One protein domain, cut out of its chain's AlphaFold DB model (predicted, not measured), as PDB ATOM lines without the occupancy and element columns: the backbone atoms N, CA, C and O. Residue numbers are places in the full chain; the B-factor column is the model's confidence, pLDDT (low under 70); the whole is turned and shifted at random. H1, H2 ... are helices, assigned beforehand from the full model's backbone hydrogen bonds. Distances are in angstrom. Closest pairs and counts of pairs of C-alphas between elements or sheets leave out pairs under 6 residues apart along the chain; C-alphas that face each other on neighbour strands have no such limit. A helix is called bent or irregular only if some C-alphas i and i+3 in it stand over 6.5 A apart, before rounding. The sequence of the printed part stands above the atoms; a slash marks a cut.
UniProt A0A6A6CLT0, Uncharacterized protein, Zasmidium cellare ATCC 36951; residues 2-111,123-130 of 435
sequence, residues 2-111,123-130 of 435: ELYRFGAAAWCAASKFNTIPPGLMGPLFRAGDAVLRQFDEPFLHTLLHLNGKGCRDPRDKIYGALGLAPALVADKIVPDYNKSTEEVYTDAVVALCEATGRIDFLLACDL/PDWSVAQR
ATOM      1  N   GLU A   2     277.348 316.884 283.660       50.28
ATOM      2  CA  GLU A   2     278.401 315.955 284.126       50.28
ATOM      3  C   GLU A   2     279.789 316.244 283.533       50.28
ATOM      4  O   GLU A   2     280.756 316.320 284.287       50.28
ATOM      5  N   LEU A   3     279.882 316.529 282.224       52.69
ATOM      6  CA  LEU A   3     281.135 316.973 281.596       52.69
ATOM      7  C   LEU A   3     281.664 318.262 282.240       52.69
ATOM      8  O   LEU A   3     282.798 318.289 282.696       52.69
ATOM      9  N   TYR A   4     280.830 319.294 282.397       52.62
ATOM     10  CA  TYR A   4     281.220 320.530 283.088       52.62
ATOM     11  C   TYR A   4     281.827 320.270 284.481       52.62
ATOM     12  O   TYR A   4     282.901 320.777 284.799       52.62
ATOM     13  N   ARG A   5     281.184 319.426 285.303       59.34
ATOM     14  CA  ARG A   5     281.691 319.063 286.639       59.34
ATOM     15  C   ARG A   5     283.023 318.316 286.571       59.34
ATOM     16  O   ARG A   5     283.903 318.593 287.382       59.34
ATOM     17  N   PHE A   6     283.195 317.420 285.599       65.88
ATOM     18  CA  PHE A   6     284.461 316.725 285.369       65.88
ATOM     19  C   PHE A   6     285.577 317.695 284.963       65.88
ATOM     20  O   PHE A   6     286.660 317.659 285.542       65.88
ATOM     21  N   GLY A   7     285.308 318.604 284.023       61.31
ATOM     22  CA  GLY A   7     286.268 319.617 283.598       61.31
ATOM     23  C   GLY A   7     286.672 320.554 284.741       61.31
ATOM     24  O   GLY A   7     287.859 320.823 284.928       61.31
ATOM     25  N   ALA A   8     285.707 320.992 285.556       56.25
ATOM     26  CA  ALA A   8     285.951 321.817 286.740       56.25
ATOM     27  C   ALA A   8     286.797 321.073 287.784       56.25
ATOM     28  O   ALA A   8     287.722 321.648 288.353       56.25
ATOM     29  N   ALA A   9     286.526 319.782 287.998       66.56
ATOM     30  CA  ALA A   9     287.299 318.937 288.900       66.56
ATOM     31  C   ALA A   9     288.732 318.698 288.392       66.56
ATOM     32  O   ALA A   9     289.672 318.811 289.177       66.56
ATOM     33  N   ALA A  10     288.919 318.432 287.095       65.50
ATOM     34  CA  ALA A  10     290.237 318.260 286.480       65.50
ATOM     35  C   ALA A  10     291.095 319.529 286.612       65.50
ATOM     36  O   ALA A  10     292.276 319.449 286.943       65.50
ATOM     37  N   TRP A  11     290.485 320.702 286.441       60.12
ATOM     38  CA  TRP A  11     291.146 321.991 286.629       60.12
ATOM     39  C   TRP A  11     291.426 322.338 288.094       60.12
ATOM     40  O   TRP A  11     292.516 322.803 288.415       60.12
ATOM     41  N   CYS A  12     290.476 322.083 288.994       62.97
ATOM     42  CA  CYS A  12     290.671 322.264 290.434       62.97
ATOM     43  C   CYS A  12     291.751 321.317 290.981       62.97
ATOM     44  O   CYS A  12     292.471 321.659 291.916       62.97
ATOM     45  N   ALA A  13     291.888 320.129 290.387       64.81
ATOM     46  CA  ALA A  13     293.021 319.257 290.638       64.81
ATOM     47  C   ALA A  13     294.311 319.884 290.091       64.81
ATOM     48  O   ALA A  13     295.263 320.001 290.852       64.81
ATOM     49  N   ALA A  14     294.320 320.353 288.835       59.19
ATOM     50  CA  ALA A  14     295.474 320.955 288.156       59.19
ATOM     51  C   ALA A  14     296.066 322.196 288.858       59.19
ATOM     52  O   ALA A  14     297.278 322.398 288.806       59.19
ATOM     53  N   SER A  15     295.244 323.004 289.533       55.38
ATOM     54  CA  SER A  15     295.678 324.212 290.254       55.38
ATOM     55  C   SER A  15     296.321 323.940 291.621       55.38
ATOM     56  O   SER A  15     296.872 324.852 292.239       55.38
ATOM     57  N   LYS A  16     296.308 322.692 292.109       67.62
ATOM     58  CA  LYS A  16     296.940 322.294 293.379       67.62
ATOM     59  C   LYS A  16     298.380 321.821 293.164       67.62
ATOM     60  O   LYS A  16     298.712 320.671 293.455       67.62
ATOM     61  N   PHE A  17     299.233 322.729 292.681       53.00
ATOM     62  CA  PHE A  17     300.618 322.483 292.240       53.00
ATOM     63  C   PHE A  17     301.465 321.608 293.184       53.00
ATOM     64  O   PHE A  17     302.267 320.810 292.709       53.00
ATOM     65  N   ASN A  18     301.240 321.685 294.500       54.31
ATOM     66  CA  ASN A  18     302.028 320.962 295.508       54.31
ATOM     67  C   ASN A  18     301.558 319.522 295.790       54.31
ATOM     68  O   ASN A  18     302.146 318.848 296.629       54.31
ATOM     69  N   THR A  19     300.486 319.048 295.144       65.38
ATOM     70  CA  THR A  19     299.869 317.740 295.457       65.38
ATOM     71  C   THR A  19     299.745 316.796 294.263       65.38
ATOM     72  O   THR A  19     299.304 315.660 294.425       65.38
ATOM     73  N   ILE A  20     300.134 317.236 293.063       63.50
ATOM     74  CA  ILE A  20     299.962 316.458 291.830       63.50
ATOM     75  C   ILE A  20     301.282 315.773 291.459       63.50
ATOM     76  O   ILE A  20     302.318 316.442 291.434       63.50
ATOM     77  N   PRO A  21     301.265 314.479 291.093       74.00
ATOM     78  CA  PRO A  21     302.443 313.802 290.567       74.00
ATOM     79  C   PRO A  21     303.050 314.529 289.348       74.00
ATOM     80  O   PRO A  21     302.305 314.942 288.445       74.00
ATOM     81  N   PRO A  22     304.391 314.645 289.261       56.81
ATOM     82  CA  PRO A  22     305.068 315.165 288.076       56.81
ATOM     83  C   PRO A  22     304.624 314.407 286.816       56.81
ATOM     84  O   PRO A  22     304.603 313.180 286.795       56.81
ATOM     85  N   GLY A  23     304.231 315.135 285.768       63.66
ATOM     86  CA  GLY A  23     303.750 314.557 284.504       63.66
ATOM     87  C   GLY A  23     302.226 314.431 284.369       63.66
ATOM     88  O   GLY A  23     301.739 314.378 283.241       63.66
ATOM     89  N   LEU A  24     301.456 314.484 285.466       62.72
ATOM     90  CA  LEU A  24     299.983 314.482 285.404       62.72
ATOM     91  C   LEU A  24     299.383 315.873 285.159       62.72
ATOM     92  O   LEU A  24     298.253 315.990 284.689       62.72
ATOM     93  N   MET A  25     300.156 316.924 285.442       61.72
ATOM     94  CA  MET A  25     299.736 318.316 285.295       61.72
ATOM     95  C   MET A  25     299.309 318.618 283.849       61.72
ATOM     96  O   MET A  25     298.150 318.932 283.606       61.72
ATOM     97  N   GLY A  26     300.189 318.425 282.861       55.50
ATOM     98  CA  GLY A  26     299.867 318.674 281.448       55.50
ATOM     99  C   GLY A  26     298.604 317.948 280.944       55.50
ATOM    100  O   GLY A  26     297.750 318.591 280.336       55.50
ATOM    101  N   PRO A  27     298.443 316.633 281.190       66.75
ATOM    102  CA  PRO A  27     297.211 315.902 280.897       66.75
ATOM    103  C   PRO A  27     295.960 316.451 281.596       66.75
ATOM    104  O   PRO A  27     294.933 316.568 280.936       66.75
ATOM    105  N   LEU A  28     296.029 316.819 282.881       61.91
ATOM    106  CA  LEU A  28     294.895 317.396 283.618       61.91
ATOM    107  C   LEU A  28     294.487 318.762 283.065       61.91
ATOM    108  O   LEU A  28     293.299 318.999 282.863       61.91
ATOM    109  N   PHE A  29     295.461 319.617 282.746       60.41
ATOM    110  CA  PHE A  29     295.224 320.882 282.053       60.41
ATOM    111  C   PHE A  29     294.546 320.638 280.697       60.41
ATOM    112  O   PHE A  29     293.519 321.243 280.416       60.41
ATOM    113  N   ARG A  30     295.045 319.696 279.881       57.66
ATOM    114  CA  ARG A  30     294.444 319.349 278.578       57.66
ATOM    115  C   ARG A  30     293.044 318.738 278.691       57.66
ATOM    116  O   ARG A  30     292.205 318.992 277.832       57.66
ATOM    117  N   ALA A  31     292.789 317.928 279.716       61.34
ATOM    118  CA  ALA A  31     291.488 317.308 279.949       61.34
ATOM    119  C   ALA A  31     290.466 318.329 280.465       61.34
ATOM    120  O   ALA A  31     289.357 318.410 279.942       61.34
ATOM    121  N   GLY A  32     290.853 319.153 281.440       59.34
ATOM    122  CA  GLY A  32     290.038 320.264 281.919       59.34
ATOM    123  C   GLY A  32     289.723 321.255 280.798       59.34
ATOM    124  O   GLY A  32     288.578 321.669 280.646       59.34
ATOM    125  N   ASP A  33     290.718 321.567 279.968       56.66
ATOM    126  CA  ASP A  33     290.587 322.347 278.737       56.66
ATOM    127  C   ASP A  33     289.565 321.780 277.773       56.66
ATOM    128  O   ASP A  33     288.657 322.482 277.349       56.66
ATOM    129  N   ALA A  34     289.725 320.517 277.391       56.50
ATOM    130  CA  ALA A  34     288.868 319.907 276.388       56.50
ATOM    131  C   ALA A  34     287.400 319.863 276.841       56.50
ATOM    132  O   ALA A  34     286.502 319.891 276.004       56.50
ATOM    133  N   VAL A  35     287.163 319.808 278.157       56.25
ATOM    134  CA  VAL A  35     285.845 319.541 278.732       56.25
ATOM    135  C   VAL A  35     285.112 320.798 279.222       56.25
ATOM    136  O   VAL A  35     283.909 320.913 278.991       56.25
ATOM    137  N   LEU A  36     285.785 321.760 279.867       51.19
ATOM    138  CA  LEU A  36     285.142 323.021 280.282       51.19
ATOM    139  C   LEU A  36     284.827 323.939 279.095       51.19
ATOM    140  O   LEU A  36     283.873 324.711 279.147       51.19
ATOM    141  N   ARG A  37     285.617 323.858 278.021       50.91
ATOM    142  CA  ARG A  37     285.558 324.811 276.902       50.91
ATOM    143  C   ARG A  37     284.416 324.600 275.925       50.91
ATOM    144  O   ARG A  37     284.140 325.495 275.140       50.91
ATOM    145  N   GLN A  38     283.735 323.457 275.979       48.94
ATOM    146  CA  GLN A  38     282.595 323.200 275.096       48.94
ATOM    147  C   GLN A  38     281.332 323.984 275.484       48.94
ATOM    148  O   GLN A  38     280.382 323.984 274.710       48.94
ATOM    149  N   PHE A  39     281.295 324.640 276.651       48.81
ATOM    150  CA  PHE A  39     280.037 325.172 277.187       48.81
ATOM    151  C   PHE A  39     280.008 326.685 277.469       48.81
ATOM    152  O   PHE A  39     278.908 327.214 277.568       48.81
ATOM    153  N   ASP A  40     281.148 327.397 277.515       56.94
ATOM    154  CA  ASP A  40     281.182 328.809 277.964       56.94
ATOM    155  C   ASP A  40     282.156 329.756 277.204       56.94
ATOM    156  O   ASP A  40     282.333 330.903 277.626       56.94
ATOM    157  N   GLU A  41     282.837 329.335 276.127       65.12
ATOM    158  CA  GLU A  41     283.744 330.230 275.366       65.12
ATOM    159  C   GLU A  41     283.020 330.920 274.190       65.12
ATOM    160  O   GLU A  41     282.229 330.267 273.507       65.12
ATOM    161  N   PRO A  42     283.312 332.206 273.893       75.19
ATOM    162  CA  PRO A  42     282.828 332.848 272.672       75.19
ATOM    163  C   PRO A  42     283.281 332.064 271.436       75.19
ATOM    164  O   PRO A  42     284.437 331.638 271.360       75.19
ATOM    165  N   PHE A  43     282.419 331.925 270.424       80.38
ATOM    166  CA  PHE A  43     282.730 331.134 269.224       80.38
ATOM    167  C   PHE A  43     284.018 331.568 268.502       80.38
ATOM    168  O   PHE A  43     284.771 330.721 268.023       80.38
ATOM    169  N   LEU A  44     284.339 332.867 268.502       80.75
ATOM    170  CA  LEU A  44     285.609 333.382 267.978       80.75
ATOM    171  C   LEU A  44     286.823 332.654 268.574       80.75
ATOM    172  O   LEU A  44     287.796 332.379 267.878       80.75
ATOM    173  N   HIS A  45     286.766 332.300 269.854       78.31
ATOM    174  CA  HIS A  45     287.847 331.586 270.507       78.31
ATOM    175  C   HIS A  45     288.011 330.176 269.935       78.31
ATOM    176  O   HIS A  45     289.135 329.736 269.710       78.31
ATOM    177  N   THR A  46     286.911 329.497 269.602       79.44
ATOM    178  CA  THR A  46     286.950 328.220 268.872       79.44
ATOM    179  C   THR A  46     287.650 328.386 267.521       79.44
ATOM    180  O   THR A  46     288.539 327.599 267.199       79.44
ATOM    181  N   LEU A  47     287.353 329.452 266.771       82.81
ATOM    182  CA  LEU A  47     288.045 329.742 265.507       82.81
ATOM    183  C   LEU A  47     289.549 329.978 265.710       82.81
ATOM    184  O   LEU A  47     290.361 329.420 264.974       82.81
ATOM    185  N   LEU A  48     289.941 330.721 266.749       79.56
ATOM    186  CA  LEU A  48     291.352 330.933 267.104       79.56
ATOM    187  C   LEU A  48     292.075 329.621 267.463       79.56
ATOM    188  O   LEU A  48     293.252 329.462 267.148       79.56
ATOM    189  N   HIS A  49     291.389 328.655 268.079       74.94
ATOM    190  CA  HIS A  49     291.963 327.329 268.343       74.94
ATOM    191  C   HIS A  49     292.161 326.508 267.072       74.94
ATOM    192  O   HIS A  49     293.173 325.818 266.916       74.94
ATOM    193  N   LEU A  50     291.172 326.546 266.182       78.44
ATOM    194  CA  LEU A  50     291.195 325.808 264.924       78.44
ATOM    195  C   LEU A  50     292.130 326.456 263.899       78.44
ATOM    196  O   LEU A  50     292.578 325.788 262.965       78.44
ATOM    197  N   ASN A  51     292.489 327.727 264.078       82.69
ATOM    198  CA  ASN A  51     293.381 328.455 263.185       82.69
ATOM    199  C   ASN A  51     294.743 327.751 262.994       82.69
ATOM    200  O   ASN A  51     295.184 327.607 261.859       82.69
ATOM    201  N   GLY A  52     295.337 327.177 264.047       77.88
ATOM    202  CA  GLY A  52     296.599 326.427 263.938       77.88
ATOM    203  C   GLY A  52     296.491 325.016 263.332       77.88
ATOM    204  O   GLY A  52     297.496 324.316 263.234       77.88
ATOM    205  N   LYS A  53     295.292 324.536 262.975       82.44
ATOM    206  CA  LYS A  53     295.080 323.188 262.408       82.44
ATOM    207  C   LYS A  53     295.074 323.226 260.882       82.44
ATOM    208  O   LYS A  53     294.431 324.086 260.314       82.44
ATOM    209  N   GLY A  54     295.739 322.308 260.188       81.31
ATOM    210  CA  GLY A  54     295.681 322.286 258.718       81.31
ATOM    211  C   GLY A  54     294.264 322.025 258.182       81.31
ATOM    212  O   GLY A  54     293.525 321.234 258.768       81.31
ATOM    213  N   CYS A  55     293.908 322.656 257.061       86.94
ATOM    214  CA  CYS A  55     292.674 322.411 256.302       86.94
ATOM    215  C   CYS A  55     293.035 322.232 254.823       86.94
ATOM    216  O   CYS A  55     293.923 322.928 254.331       86.94
ATOM    217  N   ARG A  56     292.380 321.301 254.114       90.19
ATOM    218  CA  ARG A  56     292.613 321.108 252.670       90.19
ATOM    219  C   ARG A  56     291.974 322.231 251.860       90.19
ATOM    220  O   ARG A  56     292.617 322.769 250.966       90.19
ATOM    221  N   ASP A  57     290.726 322.557 252.175       93.62
ATOM    222  CA  ASP A  57     290.050 323.749 251.683       93.62
ATOM    223  C   ASP A  57     290.078 324.805 252.798       93.62
ATOM    224  O   ASP A  57     289.668 324.508 253.923       93.62
ATOM    225  N   PRO A  58     290.583 326.025 252.556       93.62
ATOM    226  CA  PRO A  58     290.633 327.048 253.596       93.62
ATOM    227  C   PRO A  58     289.235 327.442 254.109       93.62
ATOM    228  O   PRO A  58     289.104 327.798 255.275       93.62
ATOM    229  N   ARG A  59     288.167 327.299 253.312       95.38
ATOM    230  CA  ARG A  59     286.786 327.597 253.746       95.38
ATOM    231  C   ARG A  59     286.311 326.677 254.874       95.38
ATOM    232  O   ARG A  59     285.501 327.091 255.706       95.38
ATOM    233  N   ASP A  60     286.891 325.479 254.983       93.62
ATOM    234  CA  ASP A  60     286.588 324.516 256.049       93.62
ATOM    235  C   ASP A  60     287.010 325.009 257.436       93.62
ATOM    236  O   ASP A  60     286.523 324.490 258.442       93.62
ATOM    237  N   LYS A  61     287.849 326.050 257.517       91.31
ATOM    238  CA  LYS A  61     288.111 326.774 258.770       91.31
ATOM    239  C   LYS A  61     286.834 327.287 259.418       91.31
ATOM    240  O   LYS A  61     286.740 327.299 260.643       91.31
ATOM    241  N   ILE A  62     285.874 327.697 258.593       93.69
ATOM    242  CA  ILE A  62     284.576 328.195 259.028       93.69
ATOM    243  C   ILE A  62     283.542 327.088 258.947       93.69
ATOM    244  O   ILE A  62     282.943 326.757 259.967       93.69
ATOM    245  N   TYR A  63     283.371 326.459 257.782       94.38
ATOM    246  CA  TYR A  63     282.315 325.460 257.591       94.38
ATOM    247  C   TYR A  63     282.468 324.246 258.506       94.38
ATOM    248  O   TYR A  63     281.483 323.794 259.087       94.38
ATOM    249  N   GLY A  64     283.697 323.780 258.732       89.88
ATOM    250  CA  GLY A  64     283.975 322.700 259.679       89.88
ATOM    251  C   GLY A  64     283.752 323.094 261.142       89.88
ATOM    252  O   GLY A  64     283.513 322.227 261.980       89.88
ATOM    253  N   ALA A  65     283.792 324.392 261.462       89.50
ATOM    254  CA  ALA A  65     283.575 324.910 262.810       89.50
ATOM    255  C   ALA A  65     282.098 325.205 263.123       89.50
ATOM    256  O   ALA A  65     281.758 325.344 264.298       89.50
ATOM    257  N   LEU A  66     281.208 325.270 262.121       88.81
ATOM    258  CA  LEU A  66     279.790 325.612 262.320       88.81
ATOM    259  C   LEU A  66     279.062 324.645 263.260       88.81
ATOM    260  O   LEU A  66     278.199 325.076 264.016       88.81
ATOM    261  N   GLY A  67     279.451 323.367 263.291       83.12
ATOM    262  CA  GLY A  67     278.895 322.390 264.237       83.12
ATOM    263  C   GLY A  67     279.213 322.681 265.712       83.12
ATOM    264  O   GLY A  67     278.602 322.087 266.596       83.12
ATOM    265  N   LEU A  68     280.162 323.585 265.980       84.19
ATOM    266  CA  LEU A  68     280.524 324.079 267.313       84.19
ATOM    267  C   LEU A  68     280.035 325.517 267.554       84.19
ATOM    268  O   LEU A  68     280.203 326.046 268.653       84.19
ATOM    269  N   ALA A  69     279.478 326.170 266.532       85.19
ATOM    270  CA  ALA A  69     279.004 327.539 266.625       85.19
ATOM    271  C   ALA A  69     277.647 327.596 267.340       85.19
ATOM    272  O   ALA A  69     276.820 326.694 267.190       85.19
ATOM    273  N   PRO A  70     277.365 328.668 268.095       84.25
ATOM    274  CA  PRO A  70     276.025 328.885 268.603       84.25
ATOM    275  C   PRO A  70     275.052 329.195 267.461       84.25
ATOM    276  O   PRO A  70     275.445 329.770 266.445       84.25
ATOM    277  N   ALA A  71     273.767 328.898 267.672       85.19
ATOM    278  CA  ALA A  71     272.712 329.081 266.668       85.19
ATOM    279  C   ALA A  71     272.686 330.495 266.053       85.19
ATOM    280  O   ALA A  71     272.587 330.630 264.840       85.19
ATOM    281  N   LEU A  72     272.911 331.552 266.853       85.56
ATOM    282  CA  LEU A  72     272.938 332.941 266.354       85.56
ATOM    283  C   LEU A  72     274.005 333.208 265.279       85.56
ATOM    284  O   LEU A  72     273.882 334.185 264.538       85.56
ATOM    285  N   VAL A  73     275.049 332.378 265.217       88.69
ATOM    286  CA  VAL A  73     276.094 332.429 264.188       88.69
ATOM    287  C   VAL A  73     275.870 331.333 263.147       88.69
ATOM    288  O   VAL A  73     275.905 331.622 261.955       88.69
ATOM    289  N   ALA A  74     275.619 330.094 263.585       89.81
ATOM    290  CA  ALA A  74     275.455 328.937 262.706       89.81
ATOM    291  C   ALA A  74     274.321 329.131 261.688       89.81
ATOM    292  O   ALA A  74     274.512 328.861 260.506       89.81
ATOM    293  N   ASP A  75     273.185 329.684 262.120       90.62
ATOM    294  CA  ASP A  75     272.000 329.873 261.275       90.62
ATOM    295  C   ASP A  75     272.207 330.944 260.188       90.62
ATOM    296  O   ASP A  75     271.439 331.018 259.228       90.62
ATOM    297  N   LYS A  76     273.244 331.783 260.319       90.75
ATOM    298  CA  LYS A  76     273.564 332.860 259.369       90.75
ATOM    299  C   LYS A  76     274.535 332.442 258.269       90.75
ATOM    300  O   LYS A  76     274.671 333.165 257.286       90.75
ATOM    301  N   ILE A  77     275.227 331.315 258.425       92.31
ATOM    302  CA  ILE A  77     276.289 330.890 257.510       92.31
ATOM    303  C   ILE A  77     275.895 329.555 256.883       92.31
ATOM    304  O   ILE A  77     275.964 328.506 257.519       92.31
ATOM    305  N   VAL A  78     275.530 329.587 255.602       94.06
ATOM    306  CA  VAL A  78     275.270 328.379 254.811       94.06
ATOM    307  C   VAL A  78     276.534 328.020 254.022       94.06
ATOM    308  O   VAL A  78     277.044 328.883 253.301       94.06
ATOM    309  N   PRO A  79     277.061 326.783 254.134       96.56
ATOM    310  CA  PRO A  79     278.199 326.347 253.334       96.56
ATOM    311  C   PRO A  79     277.950 326.471 251.827       96.56
ATOM    312  O   PRO A  79     277.056 325.824 251.286       96.56
ATOM    313  N   ASP A  80     278.767 327.278 251.152       96.38
ATOM    314  CA  ASP A  80     278.710 327.523 249.712       96.38
ATOM    315  C   ASP A  80     280.130 327.563 249.131       96.38
ATOM    316  O   ASP A  80     280.839 328.567 249.190       96.38
ATOM    317  N   TYR A  81     280.549 326.448 248.534       96.44
ATOM    318  CA  TYR A  81     281.873 326.312 247.925       96.44
ATOM    319  C   TYR A  81     281.981 326.984 246.541       96.44
ATOM    320  O   TYR A  81     283.006 326.823 245.872       96.44
ATOM    321  N   ASN A  82     280.976 327.751 246.103       97.12
ATOM    322  CA  ASN A  82     281.122 328.662 244.965       97.12
ATOM    323  C   ASN A  82     281.689 330.025 245.385       97.12
ATOM    324  O   ASN A  82     282.259 330.720 244.547       97.12
ATOM    325  N   LYS A  83     281.581 330.389 246.670       95.19
ATOM    326  CA  LYS A  83     282.200 331.598 247.221       95.19
ATOM    327  C   LYS A  83     283.713 331.449 247.316       95.19
ATOM    328  O   LYS A  83     284.240 330.372 247.626       95.19
ATOM    329  N   SER A  84     284.414 332.554 247.100       94.44
ATOM    330  CA  SER A  84     285.832 332.672 247.430       94.44
ATOM    331  C   SER A  84     286.048 332.582 248.944       94.44
ATOM    332  O   SER A  84     285.157 332.863 249.744       94.44
ATOM    333  N   THR A  85     287.256 332.208 249.366       95.00
ATOM    334  CA  THR A  85     287.614 332.156 250.793       95.00
ATOM    335  C   THR A  85     287.426 333.505 251.491       95.00
ATOM    336  O   THR A  85     286.971 333.546 252.629       95.00
ATOM    337  N   GLU A  86     287.738 334.602 250.796       93.00
ATOM    338  CA  GLU A  86     287.556 335.972 251.285       93.00
ATOM    339  C   GLU A  86     286.086 336.267 251.608       93.00
ATOM    340  O   GLU A  86     285.780 336.768 252.691       93.00
ATOM    341  N   GLU A  87     285.171 335.912 250.704       92.88
ATOM    342  CA  GLU A  87     283.730 336.090 250.911       92.88
ATOM    343  C   GLU A  87     283.238 335.263 252.100       92.88
ATOM    344  O   GLU A  87     282.543 335.790 252.965       92.88
ATOM    345  N   VAL A  88     283.662 333.999 252.210       94.88
ATOM    346  CA  VAL A  88     283.289 333.131 253.341       94.88
ATOM    347  C   VAL A  88     283.778 333.700 254.670       94.88
ATOM    348  O   VAL A  88     283.053 333.673 255.666       94.88
ATOM    349  N   TYR A  89     285.004 334.222 254.709       94.38
ATOM    350  CA  TYR A  89     285.546 334.800 255.934       94.38
ATOM    351  C   TYR A  89     284.865 336.125 256.288       94.38
ATOM    352  O   TYR A  89     284.602 336.380 257.464       94.38
ATOM    353  N   THR A  90     284.514 336.923 255.276       93.25
ATOM    354  CA  THR A  90     283.740 338.161 255.428       93.25
ATOM    355  C   THR A  90     282.351 337.873 256.003       93.25
ATOM    356  O   THR A  90     281.960 338.478 256.999       93.25
ATOM    357  N   ASP A  91     281.631 336.894 255.454       92.25
ATOM    358  CA  ASP A  91     280.317 336.482 255.961       92.25
ATOM    359  C   ASP A  91     280.394 336.036 257.428       92.25
ATOM    360  O   ASP A  91     279.537 336.378 258.247       92.25
ATOM    361  N   ALA A  92     281.456 335.313 257.791       92.88
ATOM    362  CA  ALA A  92     281.652 334.843 259.153       92.88
ATOM    363  C   ALA A  92     281.904 335.984 260.148       92.88
ATOM    364  O   ALA A  92     281.329 335.970 261.240       92.88
ATOM    365  N   VAL A  93     282.721 336.986 259.803       92.44
ATOM    366  CA  VAL A  93     282.924 338.145 260.694       92.44
ATOM    367  C   VAL A  93     281.668 338.997 260.829       92.44
ATOM    368  O   VAL A  93     281.392 339.479 261.928       92.44
ATOM    369  N   VAL A  94     280.864 339.129 259.769       90.81
ATOM    370  CA  VAL A  94     279.560 339.808 259.833       90.81
ATOM    371  C   VAL A  94     278.630 339.071 260.793       90.81
ATOM    372  O   VAL A  94     278.113 339.676 261.733       90.81
ATOM    373  N   ALA A  95     278.495 337.751 260.634       90.50
ATOM    374  CA  ALA A  95     277.670 336.931 261.514       90.50
ATOM    375  C   ALA A  95     278.122 337.017 262.985       90.50
ATOM    376  O   ALA A  95     277.286 337.182 263.876       90.50
ATOM    377  N   LEU A  96     279.436 336.967 263.245       88.94
ATOM    378  CA  LEU A  96     280.022 337.131 264.581       88.94
ATOM    379  C   LEU A  96     279.726 338.511 265.181       88.94
ATOM    380  O   LEU A  96     279.327 338.603 266.347       88.94
ATOM    381  N   CYS A  97     279.910 339.576 264.398       88.62
ATOM    382  CA  CYS A  97     279.682 340.952 264.831       88.62
ATOM    383  C   CYS A  97     278.219 341.172 265.217       88.62
ATOM    384  O   CYS A  97     277.924 341.705 266.287       88.62
ATOM    385  N   GLU A  98     277.294 340.713 264.377       86.56
ATOM    386  CA  GLU A  98     275.861 340.836 264.625       86.56
ATOM    387  C   GLU A  98     275.385 339.977 265.805       86.56
ATOM    388  O   GLU A  98     274.483 340.387 266.532       86.56
ATOM    389  N   ALA A  99     275.960 338.784 265.998       84.44
ATOM    390  CA  ALA A  99     275.572 337.889 267.087       84.44
ATOM    391  C   ALA A  99     276.058 338.384 268.459       84.44
ATOM    392  O   ALA A  99     275.337 338.269 269.448       84.44
ATOM    393  N   THR A 100     277.274 338.934 268.524       82.38
ATOM    394  CA  THR A 100     277.927 339.300 269.795       82.38
ATOM    395  C   THR A 100     277.826 340.790 270.131       82.38
ATOM    396  O   THR A 100     277.984 341.174 271.292       82.38
ATOM    397  N   GLY A 101     277.588 341.653 269.136       86.75
ATOM    398  CA  GLY A 101     277.705 343.106 269.292       86.75
ATOM    399  C   GLY A 101     279.138 343.556 269.608       86.75
ATOM    400  O   GLY A 101     279.337 344.567 270.292       86.75
ATOM    401  N   ARG A 102     280.135 342.777 269.174       89.12
ATOM    402  CA  ARG A 102     281.570 343.005 269.381       89.12
ATOM    403  C   ARG A 102     282.347 342.862 268.084       89.12
ATOM    404  O   ARG A 102     281.884 342.251 267.127       89.12
ATOM    405  N   ILE A 103     283.548 343.423 268.082       92.00
ATOM    406  CA  ILE A 103     284.497 343.364 266.963       92.00
ATOM    407  C   ILE A 103     285.820 342.731 267.400       92.00
ATOM    408  O   ILE A 103     286.872 342.993 266.826       92.00
ATOM    409  N   ASP A 104     285.761 341.842 268.395       87.56
ATOM    410  CA  ASP A 104     286.907 341.095 268.923       87.56
ATOM    411  C   ASP A 104     287.613 340.263 267.835       87.56
ATOM    412  O   ASP A 104     288.769 339.877 267.994       87.56
ATOM    413  N   PHE A 105     286.953 339.996 266.698       90.06
ATOM    414  CA  PHE A 105     287.585 339.330 265.558       90.06
ATOM    415  C   PHE A 105     288.766 340.131 264.993       90.06
ATOM    416  O   PHE A 105     289.666 339.525 264.426       90.06
ATOM    417  N   LEU A 106     288.821 341.457 265.186       92.56
ATOM    418  CA  LEU A 106     289.942 342.293 264.733       92.56
ATOM    419  C   LEU A 106     291.279 341.881 265.356       92.56
ATOM    420  O   LEU A 106     292.340 342.122 264.793       92.56
ATOM    421  N   LEU A 107     291.239 341.209 266.502       89.06
ATOM    422  CA  LEU A 107     292.418 340.689 267.190       89.06
ATOM    423  C   LEU A 107     293.070 339.533 266.428       89.06
ATOM    424  O   LEU A 107     294.200 339.157 266.723       89.06
ATOM    425  N   ALA A 108     292.336 338.954 265.479       89.06
ATOM    426  CA  ALA A 108     292.809 337.927 264.574       89.06
ATOM    427  C   ALA A 108     293.379 338.493 263.263       89.06
ATOM    428  O   ALA A 108     293.857 337.710 262.441       89.06
ATOM    429  N   CYS A 109     293.309 339.811 263.050       91.62
ATOM    430  CA  CYS A 109     293.866 340.467 261.873       91.62
ATOM    431  C   CYS A 109     295.385 340.621 261.991       91.62
ATOM    432  O   CYS A 109     295.905 341.063 263.016       91.62
ATOM    433  N   ASP A 110     296.068 340.303 260.898       91.25
ATOM    434  CA  ASP A 110     297.504 340.478 260.720       91.25
ATOM    435  C   ASP A 110     297.752 340.860 259.257       91.25
ATOM    436  O   ASP A 110     297.556 340.050 258.343       91.25
ATOM    437  N   LEU A 111     298.105 342.125 259.026       93.06
ATOM    438  CA  LEU A 111     298.210 342.677 257.676       93.06
ATOM    439  C   LEU A 111     299.343 342.067 256.858       93.06
ATOM    440  O   LEU A 111     299.206 341.954 255.643       93.06
ATOM    441  N   PRO A 123     289.922 338.815 259.221       93.31
ATOM    442  CA  PRO A 123     291.008 337.895 259.531       93.31
ATOM    443  C   PRO A 123     291.227 336.869 258.423       93.31
ATOM    444  O   PRO A 123     290.281 336.267 257.915       93.31
ATOM    445  N   ASP A 124     292.490 336.597 258.111       92.50
ATOM    446  CA  ASP A 124     292.846 335.481 257.245       92.50
ATOM    447  C   ASP A 124     293.048 334.209 258.075       92.50
ATOM    448  O   ASP A 124     294.152 333.884 258.511       92.50
ATOM    449  N   TRP A 125     291.970 333.451 258.289       91.50
ATOM    450  CA  TRP A 125     292.050 332.189 259.027       91.50
ATOM    451  C   TRP A 125     292.757 331.054 258.271       91.50
ATOM    452  O   TRP A 125     292.949 329.988 258.862       91.50
ATOM    453  N   SER A 126     293.138 331.249 257.001       89.75
ATOM    454  CA  SER A 126     293.917 330.255 256.248       89.75
ATOM    455  C   SER A 126     295.384 330.229 256.678       89.75
ATOM    456  O   SER A 126     296.036 329.191 256.555       89.75
ATOM    457  N   VAL A 127     295.872 331.328 257.259       88.50
ATOM    458  CA  VAL A 127     297.223 331.446 257.803       88.50
ATOM    459  C   VAL A 127     297.184 331.265 259.316       88.50
ATOM    460  O   VAL A 127     296.342 331.835 260.013       88.50
ATOM    461  N   ALA A 128     298.090 330.441 259.841       82.00
ATOM    462  CA  ALA A 128     298.231 330.279 261.278       82.00
ATOM    463  C   ALA A 128     298.755 331.582 261.903       82.00
ATOM    464  O   ALA A 128     299.779 332.116 261.480       82.00
ATOM    465  N   GLN A 129     298.073 332.079 262.929       74.94
ATOM    466  CA  GLN A 129     298.527 333.231 263.695       74.94
ATOM    467  C   GLN A 129     299.834 332.901 264.405       74.94
ATOM    468  O   GLN A 129     299.930 331.884 265.096       74.94
ATOM    469  N   ARG A 130     300.814 333.804 264.285       65.44
ATOM    470  CA  ARG A 130     302.134 333.659 264.919       65.44
ATOM    471  C   ARG A 130     302.032 333.491 266.437       65.44
ATOM    472  O   ARG A 130     302.753 332.696 267.028       65.44
TER     473      ARG A 130
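Overview. This is residues 2 to 111 and 123 to 130 of the 435 residues of an uncharacterized protein of Zasmidium cellare ATCC 36951 (UniProt A0A6A6CLT0). The model has two lobes set end to end: a helical hairpin of H1 and H2 at one end, and at the other a loop-rich cluster of the short helices H3, H4, H5 and H7 with the long helix H6. The hairpin has no contact with the helices of the cluster, and residues 41 and 42 join the two. The printed part has 118 residues with seven named helices, H1 to H7 in chain order, and no named strand; its class is all helix. It is loose, with a radius of gyration of the C-alphas of 16.9 A, and elongated, spanning 54 by 28 by 24 A.

Arrangement. H6, residues 85 to 100, touches H5, residues 71 to 74, with its residues 92 to 99 alone; the closest C-alphas are those of Val 73 and Ala 95, 5.5 A apart. With residues 88 to 92 alone, H6 only just touches H4, residues 60 to 63, over 3 pairs of C-alphas within 8 A, the closest Ile 62 and Ala 92 at 7.3 A. H3, residues 43 to 51, is close to H6 but not clearly touching: the closest C-alphas, of Leu 44 and Leu 96, are 7.5 A apart, and the two run opposite ways at a shallow tilt of 31 degrees. H3 touches H4, closest at the C-alphas of Leu 50 and Lys 61, 7.0 A. H3 only just touches H7, residues 104 to 108, over 3 pairs of C-alphas within 8 A, the closest Leu 44 and Phe 105 at 6.7 A. H2, residues 25 to 40, is apart from H3. H2 and H1, residues 2 to 14, form a hairpin; they touch, with the C-alphas of Gly 7 and Gly 32 closest at 4.2 A, and run opposite ways at a tilt of 37 degrees, only just steep. Every O i to N i+4 pair is within hydrogen-bond range in H1, H3 and H6; H2 has 9 of 12 and H7 0 of 1, though H7 has 2 of 2 O i to N i+3 pairs within range, and H4 and H5 are too short for an i+4 pair.

Along the chain. H6 and H2 each measure 22.5 A from first to last C-alpha, H1 18.2 A and H3 12.5 A. H2 is neither bent nor irregular, but only just: C-alphas 36 and 39 are 6.3 A apart. H1 begins at C-alpha 2 (278.401, 315.955, 284.126), and H7 ends at C-alpha 108 (292.809, 337.927, 264.574).

Size, cuts and confidence. The two C-alphas farthest apart, of Asn 18 and Asn 82, are 55.2 A apart. Residues 112 to 122 are not printed; C-alphas 111 and 123 are 8.8 A apart across the cut. No link between helices is long. The mean pLDDT of the printed part is 78.5; residues 2 to 20, 22 to 41 and 130 are under 70.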